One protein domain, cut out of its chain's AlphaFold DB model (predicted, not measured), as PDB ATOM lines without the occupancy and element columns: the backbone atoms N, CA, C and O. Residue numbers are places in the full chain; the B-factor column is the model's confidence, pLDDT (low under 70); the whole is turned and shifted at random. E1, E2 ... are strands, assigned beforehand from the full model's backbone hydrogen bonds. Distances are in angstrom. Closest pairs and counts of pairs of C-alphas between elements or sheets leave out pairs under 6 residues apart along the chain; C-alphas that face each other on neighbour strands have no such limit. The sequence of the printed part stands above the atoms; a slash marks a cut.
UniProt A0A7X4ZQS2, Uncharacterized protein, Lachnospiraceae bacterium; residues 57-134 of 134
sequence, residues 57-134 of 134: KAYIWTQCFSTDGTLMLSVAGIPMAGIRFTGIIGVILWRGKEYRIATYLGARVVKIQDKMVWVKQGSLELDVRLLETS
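What this domain is: This is residues 57 to 134 of the 134 residues of an uncharacterized protein of Lachnospiraceae bacterium (UniProt A0A7X4ZQS2). Two sheets lie face to face with their strands crossed almost at right angles, a two-layer sandwich in which the short-stranded sheet E5, E6, E7 covers part of one face of the larger, long-stranded sheet E1, E2, E3, E4. The long hairpin of E2 and E3 makes the longest axis, and the chain changes sheets once, at the link E4 to E5. The printed part has 78 residues, with no named helix and seven named strands, E1 to E7 in that order. Each sheet is a meander, each strand the antiparallel neighbour of the one before, with orders E1 E2 E3 E4 and E5 E6 E7. The class is all strand, and the whole is compact, with a radius of gyration of the C-alphas of 13.1 A and spans of 42 by 34 by 19 A.

Where its parts are: In the larger sheet, E2 is residues 69 to 80, 32.6 A long, and E3 is residues 83 to 94, 34.0 A. E1 is residues 59 to 65, 20.4 A, beginning at C-alpha 59 (193.819, 143.662, 123.718). E4 is residues 97 to 102, 16.3 A. In the smaller sheet, E5 is residues 108 to 113, 14.8 A, beginning at C-alpha 108 (192.951, 153.734, 133.892). E6 is residues 116 to 121 and E7 residues 124 to 129, each 16.9 A; E7 ends at C-alpha 129 (181.676, 142.267, 130.393).

How they stand to each other: The larger sheet is twisted, with E1 and E4 its edge strands. The hairpin of E2 and E3 runs antiparallel at 173 degrees, with N 74 and O 89 at 2.8 A; E2 bends by 61 degrees at residue 77. E1 and E2 pair through N 62 and O 73, 2.9 A, and E3 and E4 through N 90 and O 101, 2.7 A. In the smaller sheet E6 is the inner strand; N 110 and O 118 of E5 and E6 are 2.8 A apart, as are N 119 and O 126 of E6 and E7. The strands of the two sheets stand at 85 degrees, and the parts that face each other are 9.8 A centre to centre. The closest C-alphas of E3 and E5 are those of Ile 88 and Arg 108, 7.2 A apart, and those of E4 and E6 are Ile 101 and Gln 121, 6.7 A. E1 and E7 are only just apart, closest 8.2 A.

The domain as a whole: The two C-alphas farthest apart are those of Thr 67 and Gly 82, 42.4 A. The printed part has no cut, runs to the chain's last residue, 134, and its six links between strands are tight. The mean pLDDT of the printed part is 85.2; residue 57, residues 80 to 81 and residues 132 to 134 are under 70.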
ATOM      1  N   LYS A  57     200.271 143.198 123.030       65.94
ATOM      2  CA  LYS A  57     200.456 141.810 123.495       65.94
ATOM      3  C   LYS A  57     199.132 141.111 123.786       65.94
ATOM      4  O   LYS A  57     198.986 139.932 123.488       65.94
ATOM      5  N   ALA A  58     198.201 141.868 124.339       70.31
ATOM      6  CA  ALA A  58     196.824 141.493 124.581       70.31
ATOM      7  C   ALA A  58     195.979 142.747 124.372       70.31
ATOM      8  O   ALA A  58     196.442 143.854 124.671       70.31
ATOM      9  N   TYR A  59     194.772 142.576 123.851       76.56
ATOM     10  CA  TYR A  59     193.819 143.662 123.718       76.56
ATOM     11  C   TYR A  59     192.392 143.144 123.852       76.56
ATOM     12  O   TYR A  59     192.079 142.014 123.475       76.56
ATOM     13  N   ILE A  60     191.551 143.990 124.422       80.62
ATOM     14  CA  ILE A  60     190.114 143.826 124.545       80.62
ATOM     15  C   ILE A  60     189.513 144.916 123.682       80.62
ATOM     16  O   ILE A  60     189.907 146.075 123.798       80.62
ATOM     17  N   TRP A  61     188.583 144.537 122.818       83.19
ATOM     18  CA  TRP A  61     187.824 145.465 122.001       83.19
ATOM     19  C   TRP A  61     186.343 145.163 122.172       83.19
ATOM     20  O   TRP A  61     185.936 144.008 122.125       83.19
ATOM     21  N   THR A  62     185.524 146.191 122.344       83.00
ATOM     22  CA  THR A  62     184.074 146.068 122.232       83.00
ATOM     23  C   THR A  62     183.509 147.273 121.505       83.00
ATOM     24  O   THR A  62     184.036 148.384 121.603       83.00
ATOM     25  N   GLN A  63     182.425 147.046 120.779       85.62
ATOM     26  CA  GLN A  63     181.634 148.103 120.186       85.62
ATOM     27  C   GLN A  63     180.161 147.716 120.177       85.62
ATOM     28  O   GLN A  63     179.819 146.546 120.017       85.62
ATOM     29  N   CYS A  64     179.298 148.707 120.328       82.75
ATOM     30  CA  CYS A  64     177.856 148.556 120.262       82.75
ATOM     31  C   CYS A  64     177.271 149.770 119.548       82.75
ATOM     32  O   CYS A  64     177.711 150.894 119.784       82.75
ATOM     33  N   PHE A  65     176.273 149.537 118.704       83.12
ATOM     34  CA  PHE A  65     175.485 150.578 118.061       83.12
ATOM     35  C   PHE A  65     174.021 150.338 118.413       83.12
ATOM     36  O   PHE A  65     173.499 149.245 118.202       83.12
ATOM     37  N   SER A  66     173.365 151.357 118.952       80.81
ATOM     38  CA  SER A  66     171.935 151.359 119.252       80.81
ATOM     39  C   SER A  66     171.349 152.735 118.940       80.81
ATOM     40  O   SER A  66     172.088 153.702 118.749       80.81
ATOM     41  N   THR A  67     170.023 152.843 118.891       78.62
ATOM     42  CA  THR A  67     169.329 154.118 118.647       78.62
ATOM     43  C   THR A  67     169.614 155.166 119.722       78.62
ATOM     44  O   THR A  67     169.703 156.350 119.412       78.62
ATOM     45  N   ASP A  68     169.810 154.734 120.968       81.19
ATOM     46  CA  ASP A  68     169.983 155.629 122.120       81.19
ATOM     47  C   ASP A  68     171.456 155.905 122.457       81.19
ATOM     48  O   ASP A  68     171.775 156.777 123.280       81.19
ATOM     49  N   GLY A  69     172.367 155.183 121.800       84.50
ATOM     50  CA  GLY A  69     173.792 155.381 121.971       84.50
ATOM     51  C   GLY A  69     174.683 154.391 121.232       84.50
ATOM     52  O   GLY A  69     174.299 153.270 120.900       84.50
ATOM     53  N   THR A  70     175.921 154.817 121.034       88.56
ATOM     54  CA  THR A  70     176.992 154.033 120.425       88.56
ATOM     55  C   THR A  70     178.158 153.992 121.393       88.56
ATOM     56  O   THR A  70     178.484 154.994 122.022       88.56
ATOM     57  N   LEU A  71     178.812 152.847 121.502       89.31
ATOM     58  CA  LEU A  71     179.994 152.669 122.324       89.31
ATOM     59  C   LEU A  71     181.080 151.995 121.503       89.31
ATOM     60  O   LEU A  71     180.822 151.057 120.756       89.31
ATOM     61  N   MET A  72     182.306 152.447 121.697       89.56
ATOM     62  CA  MET A  72     183.517 151.735 121.336       89.56
ATOM     63  C   MET A  72     184.473 151.828 122.525       89.56
ATOM     64  O   MET A  72     184.621 152.893 123.126       89.56
ATOM     65  N   LEU A  73     185.109 150.716 122.883       88.81
ATOM     66  CA  LEU A  73     186.165 150.668 123.887       88.81
ATOM     67  C   LEU A  73     187.249 149.687 123.447       88.81
ATOM     68  O   LEU A  73     186.969 148.549 123.082       88.81
ATOM     69  N   SER A  74     188.495 150.126 123.556       88.81
ATOM     70  CA  SER A  74     189.694 149.323 123.393       88.81
ATOM     71  C   SER A  74     190.585 149.472 124.616       88.81
ATOM     72  O   SER A  74     190.860 150.587 125.065       88.81
ATOM     73  N   VAL A  75     191.053 148.343 125.139       88.25
ATOM     74  CA  VAL A  75     192.026 148.266 126.229       88.25
ATOM     75  C   VAL A  75     193.143 147.334 125.792       88.25
ATOM     76  O   VAL A  75     192.895 146.167 125.510       88.25
ATOM     77  N   ALA A  76     194.373 147.829 125.720       85.75
ATOM     78  CA  ALA A  76     195.477 147.124 125.083       85.75
ATOM     79  C   ALA A  76     196.785 147.270 125.866       85.75
ATOM     80  O   ALA A  76     197.128 148.350 126.336       85.75
ATOM     81  N   GLY A  77     197.563 146.194 125.970       84.12
ATOM     82  CA  GLY A  77     198.933 146.260 126.482       84.12
ATOM     83  C   GLY A  77     199.883 146.768 125.399       84.12
ATOM     84  O   GLY A  77     200.266 145.987 124.524       84.12
ATOM     85  N   ILE A  78     200.258 148.049 125.462       77.75
ATOM     86  CA  ILE A  78     201.041 148.758 124.442       77.75
ATOM     87  C   ILE A  78     202.537 148.722 124.801       77.75
ATOM     88  O   ILE A  78     202.929 149.230 125.856       77.75
ATOM     89  N   PRO A  79     203.396 148.139 123.943       74.31
ATOM     90  CA  PRO A  79     204.843 148.274 124.042       74.31
ATOM     91  C   PRO A  79     205.323 149.456 123.182       74.31
ATOM     92  O   PRO A  79     205.405 149.336 121.963       74.31
ATOM     93  N   MET A  80     205.669 150.591 123.796       69.12
ATOM     94  CA  MET A  80     206.140 151.784 123.076       69.12
ATOM     95  C   MET A  80     207.452 152.304 123.671       69.12
ATOM     96  O   MET A  80     207.527 152.568 124.866       69.12
ATOM     97  N   ALA A  81     208.484 152.449 122.832       68.12
ATOM     98  CA  ALA A  81     209.773 153.068 123.181       68.12
ATOM     99  C   ALA A  81     210.425 152.544 124.485       68.12
ATOM    100  O   ALA A  81     210.941 153.310 125.290       68.12
ATOM    101  N   GLY A  82     210.384 151.226 124.718       73.06
ATOM    102  CA  GLY A  82     210.958 150.591 125.917       73.06
ATOM    103  C   GLY A  82     210.049 150.601 127.153       73.06
ATOM    104  O   GLY A  82     210.311 149.864 128.101       73.06
ATOM    105  N   ILE A  83     208.941 151.342 127.118       73.44
ATOM    106  CA  ILE A  83     207.935 151.392 128.180       73.44
ATOM    107  C   ILE A  83     206.774 150.460 127.817       73.44
ATOM    108  O   ILE A  83     206.445 150.241 126.645       73.44
ATOM    109  N   ARG A  84     206.150 149.869 128.838       80.69
ATOM    110  CA  ARG A  84     204.912 149.104 128.696       80.69
ATOM    111  C   ARG A  84     203.834 149.725 129.558       80.69
ATOM    112  O   ARG A  84     204.050 149.926 130.747       80.69
ATOM    113  N   PHE A  85     202.677 149.979 128.962       83.06
ATOM    114  CA  PHE A  85     201.510 150.464 129.686       83.06
ATOM    115  C   PHE A  85     200.226 149.857 129.119       83.06
ATOM    116  O   PHE A  85     200.196 149.347 127.998       83.06
ATOM    117  N   THR A  86     199.161 149.910 129.915       87.62
ATOM    118  CA  THR A  86     197.817 149.529 129.478       87.62
ATOM    119  C   THR A  86     197.139 150.756 128.884       87.62
ATOM    120  O   THR A  86     196.701 151.646 129.612       87.62
ATOM    121  N   GLY A  87     197.108 150.827 127.556       86.12
ATOM    122  CA  GLY A  87     196.426 151.877 126.816       86.12
ATOM    123  C   GLY A  87     194.924 151.642 126.766       86.12
ATOM    124  O   GLY A  87     194.465 150.507 126.651       86.12
ATOM    125  N   ILE A  88     194.171 152.728 126.842       89.25
ATOM    126  CA  ILE A  88     192.718 152.776 126.784       89.25
ATOM    127  C   ILE A  88     192.348 153.848 125.774       89.25
ATOM    128  O   ILE A  88     192.862 154.970 125.836       89.25
ATOM    129  N   ILE A  89     191.440 153.505 124.873       89.31
ATOM    130  CA  ILE A  89     190.732 154.462 124.035       89.31
ATOM    131  C   ILE A  89     189.290 153.995 123.893       89.31
ATOM    132  O   ILE A  89     189.030 152.825 123.635       89.31
ATOM    133  N   GLY A  90     188.351 154.900 124.091       89.06
ATOM    134  CA  GLY A  90     186.938 154.620 123.995       89.06
ATOM    135  C   GLY A  90     186.144 155.892 123.781       89.06
ATOM    136  O   GLY A  90     186.522 156.973 124.240       89.06
ATOM    137  N   VAL A  91     185.041 155.746 123.061       90.56
ATOM    138  CA  VAL A  91     184.086 156.811 122.782       90.56
ATOM    139  C   VAL A  91     182.698 156.251 123.035       90.56
ATOM    140  O   VAL A  91     182.338 155.205 122.497       90.56
ATOM    141  N   ILE A  92     181.931 156.949 123.863       90.56
ATOM    142  CA  ILE A  92     180.531 156.639 124.128       90.56
ATOM    143  C   ILE A  92     179.710 157.841 123.695       90.56
ATOM    144  O   ILE A  92     179.860 158.926 124.249       90.56
ATOM    145  N   LEU A  93     178.833 157.654 122.723       90.31
ATOM    146  CA  LEU A  93     177.763 158.586 122.423       90.31
ATOM    147  C   LEU A  93     176.522 158.098 123.163       90.31
ATOM    148  O   LEU A  93     176.036 157.011 122.879       90.31
ATOM    149  N   TRP A  94     176.010 158.876 124.110       87.94
ATOM    150  CA  TRP A  94     174.822 158.518 124.884       87.94
ATOM    151  C   TRP A  94     173.883 159.714 124.960       87.94
ATOM    152  O   TRP A  94     174.278 160.774 125.455       87.94
ATOM    153  N   ARG A  95     172.645 159.560 124.466       88.69
ATOM    154  CA  ARG A  95     171.628 160.633 124.439       88.69
ATOM    155  C   ARG A  95     172.150 161.958 123.860       88.69
ATOM    156  O   ARG A  95     171.944 163.025 124.432       88.69
ATOM    157  N   GLY A  96     172.889 161.879 122.753       86.38
ATOM    158  CA  GLY A  96     173.448 163.047 122.062       86.38
ATOM    159  C   GLY A  96     174.686 163.676 122.715       86.38
ATOM    160  O   GLY A  96     175.195 164.665 122.197       86.38
ATOM    161  N   LYS A  97     175.206 163.113 123.814       90.06
ATOM    162  CA  LYS A  97     176.449 163.567 124.450       90.06
ATOM    163  C   LYS A  97     177.576 162.562 124.246       90.06
ATOM    164  O   LYS A  97     177.407 161.371 124.499       90.06
ATOM    165  N   GLU A  98     178.733 163.064 123.829       92.38
ATOM    166  CA  GLU A  98     179.957 162.280 123.675       92.38
ATOM    167  C   GLU A  98     180.759 162.242 124.984       92.38
ATOM    168  O   GLU A  98     180.987 163.265 125.635       92.38
ATOM    169  N   TYR A  99     181.226 161.051 125.345       91.38
ATOM    170  CA  TYR A  99     182.137 160.790 126.449       91.38
ATOM    171  C   TYR A  99     183.383 160.106 125.894       91.38
ATOM    172  O   TYR A  99     183.317 158.990 125.376       91.38
ATOM    173  N   ARG A 100     184.531 160.775 126.014       92.81
ATOM    174  CA  ARG A 100     185.833 160.212 125.645       92.81
ATOM    175  C   ARG A 100     186.479 159.578 126.860       92.81
ATOM    176  O   ARG A 100     186.610 160.229 127.894       92.81
ATOM    177  N   ILE A 101     186.915 158.335 126.711       92.31
ATOM    178  CA  ILE A 101     187.628 157.572 127.731       92.31
ATOM    179  C   ILE A 101     188.991 157.231 127.151       92.31
ATOM    180  O   ILE A 101     189.085 156.421 126.234       92.31
ATOM    181  N   ALA A 102     190.059 157.857 127.636       89.38
ATOM    182  CA  ALA A 102     191.385 157.618 127.082       89.38
ATOM    183  C   ALA A 102     192.494 157.745 128.119       89.38
ATOM    184  O   ALA A 102     192.423 158.576 129.022       89.38
ATOM    185  N   THR A 103     193.565 156.962 127.969       90.00
ATOM    186  CA  THR A 103     194.709 157.013 128.899       90.00
ATOM    187  C   THR A 103     195.332 158.407 128.969       90.00
ATOM    188  O   THR A 103     195.665 158.871 130.054       90.00
ATOM    189  N   TYR A 104     195.411 159.118 127.839       87.00
ATOM    190  CA  TYR A 104     195.916 160.497 127.788       87.00
ATOM    191  C   TYR A 104     194.956 161.532 128.406       87.00
ATOM    192  O   TYR A 104     195.347 162.671 128.627       87.00
ATOM    193  N   LEU A 105     193.714 161.136 128.707       91.00
ATOM    194  CA  LEU A 105     192.731 161.913 129.471       91.00
ATOM    195  C   LEU A 105     192.634 161.448 130.937       91.00
ATOM    196  O   LEU A 105     191.746 161.881 131.668       91.00
ATOM    197  N   GLY A 106     193.529 160.556 131.375       94.00
ATOM    198  CA  GLY A 106     193.564 160.030 132.740       94.00
ATOM    199  C   GLY A 106     192.736 158.762 132.968       94.00
ATOM    200  O   GLY A 106     192.560 158.362 134.121       94.00
ATOM    201  N   ALA A 107     192.228 158.109 131.916       94.25
ATOM    202  CA  ALA A 107     191.581 156.809 132.070       94.25
ATOM    203  C   ALA A 107     192.587 155.735 132.497       94.25
ATOM    204  O   ALA A 107     193.686 155.623 131.947       94.25
ATOM    205  N   ARG A 108     192.173 154.884 133.431       94.62
ATOM    206  CA  ARG A 108     192.951 153.734 133.892       94.62
ATOM    207  C   ARG A 108     192.071 152.509 134.063       94.62
ATOM    208  O   ARG A 108     190.889 152.615 134.389       94.62
ATOM    209  N   VAL A 109     192.678 151.345 133.876       93.12
ATOM    210  CA  VAL A 109     192.042 150.071 134.192       93.12
ATOM    211  C   VAL A 109     192.086 149.896 135.703       93.12
ATOM    212  O   VAL A 109     193.164 149.882 136.293       93.12
ATOM    213  N   VAL A 110     190.915 149.786 136.319       94.12
ATOM    214  CA  VAL A 110     190.776 149.485 137.747       94.12
ATOM    215  C   VAL A 110     190.927 147.986 137.968       94.12
ATOM    216  O   VAL A 110     191.605 147.562 138.902       94.12
ATOM    217  N   LYS A 111     190.315 147.173 137.098       91.25
ATOM    218  CA  LYS A 111     190.297 145.717 137.238       91.25
ATOM    219  C   LYS A 111     190.078 145.022 135.895       91.25
ATOM    220  O   LYS A 111     189.286 145.489 135.081       91.25
ATOM    221  N   ILE A 112     190.753 143.888 135.696       88.19
ATOM    222  CA  ILE A 112     190.442 142.905 134.648       88.19
ATOM    223  C   ILE A 112     190.284 141.556 135.343       88.19
ATOM    224  O   ILE A 112     191.253 141.045 135.902       88.19
ATOM    225  N   GLN A 113     189.075 141.006 135.358       86.69
ATOM    226  CA  GLN A 113     188.780 139.705 135.968       86.69
ATOM    227  C   GLN A 113     187.526 139.112 135.323       86.69
ATOM    228  O   GLN A 113     186.660 139.872 134.914       86.69
ATOM    229  N   ASP A 114     187.418 137.785 135.224       83.94
ATOM    230  CA  ASP A 114     186.180 137.083 134.841       83.94
ATOM    231  C   ASP A 114     185.533 137.618 133.550       83.94
ATOM    232  O   ASP A 114     184.335 137.884 133.482       83.94
ATOM    233  N   LYS A 115     186.360 137.826 132.513       83.44
ATOM    234  CA  LYS A 115     185.967 138.407 131.213       83.44
ATOM    235  C   LYS A 115     185.343 139.813 131.312       83.44
ATOM    236  O   LYS A 115     184.667 140.264 130.388       83.44
ATOM    237  N   MET A 116     185.581 140.513 132.415       87.25
ATOM    238  CA  MET A 116     185.156 141.879 132.676       87.25
ATOM    239  C   MET A 116     186.359 142.824 132.721       87.25
ATOM    240  O   MET A 116     187.444 142.470 133.189       87.25
ATOM    241  N   VAL A 117     186.147 144.047 132.249       91.12
ATOM    242  CA  VAL A 117     187.076 145.168 132.339       91.12
ATOM    243  C   VAL A 117     186.359 146.332 132.992       91.12
ATOM    244  O   VAL A 117     185.327 146.779 132.496       91.12
ATOM    245  N   TRP A 118     186.946 146.841 134.067       93.44
ATOM    246  CA  TRP A 118     186.507 148.063 134.724       93.44
ATOM    247  C   TRP A 118     187.491 149.191 134.426       93.44
ATOM    248  O   TRP A 118     188.683 149.095 134.745       93.44
ATOM    249  N   VAL A 119     186.998 150.262 133.811       94.06
ATOM    250  CA  VAL A 119     187.750 151.475 133.489       94.06
ATOM    251  C   VAL A 119     187.214 152.649 134.298       94.06
ATOM    252  O   VAL A 119     186.005 152.822 134.432       94.06
ATOM    253  N   LYS A 120     188.119 153.495 134.795       96.06
ATOM    254  CA  LYS A 120     187.777 154.736 135.495       96.06
ATOM    255  C   LYS A 120     188.523 155.927 134.909       96.06
ATOM    256  O   LYS A 120     189.725 155.832 134.667       96.06
ATOM    257  N   GLN A 121     187.825 157.049 134.739       95.88
ATOM    258  CA  GLN A 121     188.382 158.341 134.333       95.88
ATOM    259  C   GLN A 121     187.728 159.462 135.154       95.88
ATOM    260  O   GLN A 121     186.588 159.850 134.905       95.88
ATOM    261  N   GLY A 122     188.442 159.987 136.154       93.44
ATOM    262  CA  GLY A 122     187.861 160.945 137.100       93.44
ATOM    263  C   GLY A 122     186.688 160.326 137.871       93.44
ATOM    264  O   GLY A 122     186.859 159.301 138.533       93.44
ATOM    265  N   SER A 123     185.508 160.943 137.774       92.19
ATOM    266  CA  SER A 123     184.250 160.430 138.335       92.19
ATOM    267  C   SER A 123     183.522 159.432 137.429       92.19
ATOM    268  O   SER A 123     182.546 158.830 137.864       92.19
ATOM    269  N   LEU A 124     183.970 159.253 136.182       91.38
ATOM    270  CA  LEU A 124     183.360 158.319 135.242       91.38
ATOM    271  C   LEU A 124     183.886 156.907 135.487       91.38
ATOM    272  O   LEU A 124     185.098 156.690 135.537       91.38
ATOM    273  N   GLU A 125     182.966 155.955 135.569       93.88
ATOM    274  CA  GLU A 125     183.250 154.528 135.684       93.88
ATOM    275  C   GLU A 125     182.513 153.779 134.571       93.88
ATOM    276  O   GLU A 125     181.366 154.092 134.252       93.88
ATOM    277  N   LEU A 126     183.204 152.830 133.943       90.75
ATOM    278  CA  LEU A 126     182.676 152.000 132.869       90.75
ATOM    279  C   LEU A 126     183.051 150.541 133.116       90.75
ATOM    280  O   LEU A 126     184.235 150.196 133.119       90.75
ATOM    281  N   ASP A 127     182.029 149.700 133.226       91.94
ATOM    282  CA  ASP A 127     182.153 148.252 133.315       91.94
ATOM    283  C   ASP A 127     181.753 147.602 131.993       91.94
ATOM    284  O   ASP A 127     180.652 147.804 131.482       91.94
ATOM    285  N   VAL A 128     182.654 146.796 131.438       88.25
ATOM    286  CA  VAL A 128     182.418 146.022 130.218       88.25
ATOM    287  C   VAL A 128     182.607 144.553 130.533       88.25
ATOM    288  O   VAL A 128     183.662 144.164 131.018       88.25
ATOM    289  N   ARG A 129     181.613 143.721 130.220       87.25
ATOM    290  CA  ARG A 129     181.676 142.267 130.393       87.25
ATOM    291  C   ARG A 129     181.487 141.579 129.049       87.25
ATOM    292  O   ARG A 129     180.580 141.933 128.303       87.25
ATOM    293  N   LEU A 130     182.339 140.602 128.745       82.94
ATOM    294  CA  LEU A 130     182.139 139.729 127.594       82.94
ATOM    295  C   LEU A 130     180.863 138.916 127.824       82.94
ATOM    296  O   LEU A 130     180.758 138.201 128.821       82.94
ATOM    297  N   LEU A 131     179.906 139.042 126.911       76.81
ATOM    298  CA  LEU A 131     178.712 138.209 126.915       76.81
ATOM    299  C   LEU A 131     179.129 136.774 126.579       76.81
ATOM    300  O   LEU A 131     179.889 136.555 125.635       76.81
ATOM    301  N   GLU A 132     178.680 135.804 127.370       69.31
ATOM    302  CA  GLU A 132     178.851 134.403 127.001       69.31
ATOM    303  C   GLU A 132     177.879 134.088 125.869       69.31
ATOM    304  O   GLU A 132     176.689 134.388 125.965       69.31
ATOM    305  N   THR A 133     178.389 133.523 124.780       51.19
ATOM    306  CA  THR A 133     177.531 132.918 123.766       51.19
ATOM    307  C   THR A 133     176.947 131.650 124.379       51.19
ATOM    308  O   THR A 133     177.707 130.754 124.749       51.19
ATOM    309  N   SER A 134     175.625 131.618 124.543       43.62
ATOM    310  CA  SER A 134     174.854 130.412 124.876       43.62
ATOM    311  C   SER A 134     174.932 129.361 123.777       43.62
ATOM    312  O   SER A 134     174.988 129.778 122.596       43.62
TER     313      SER A 134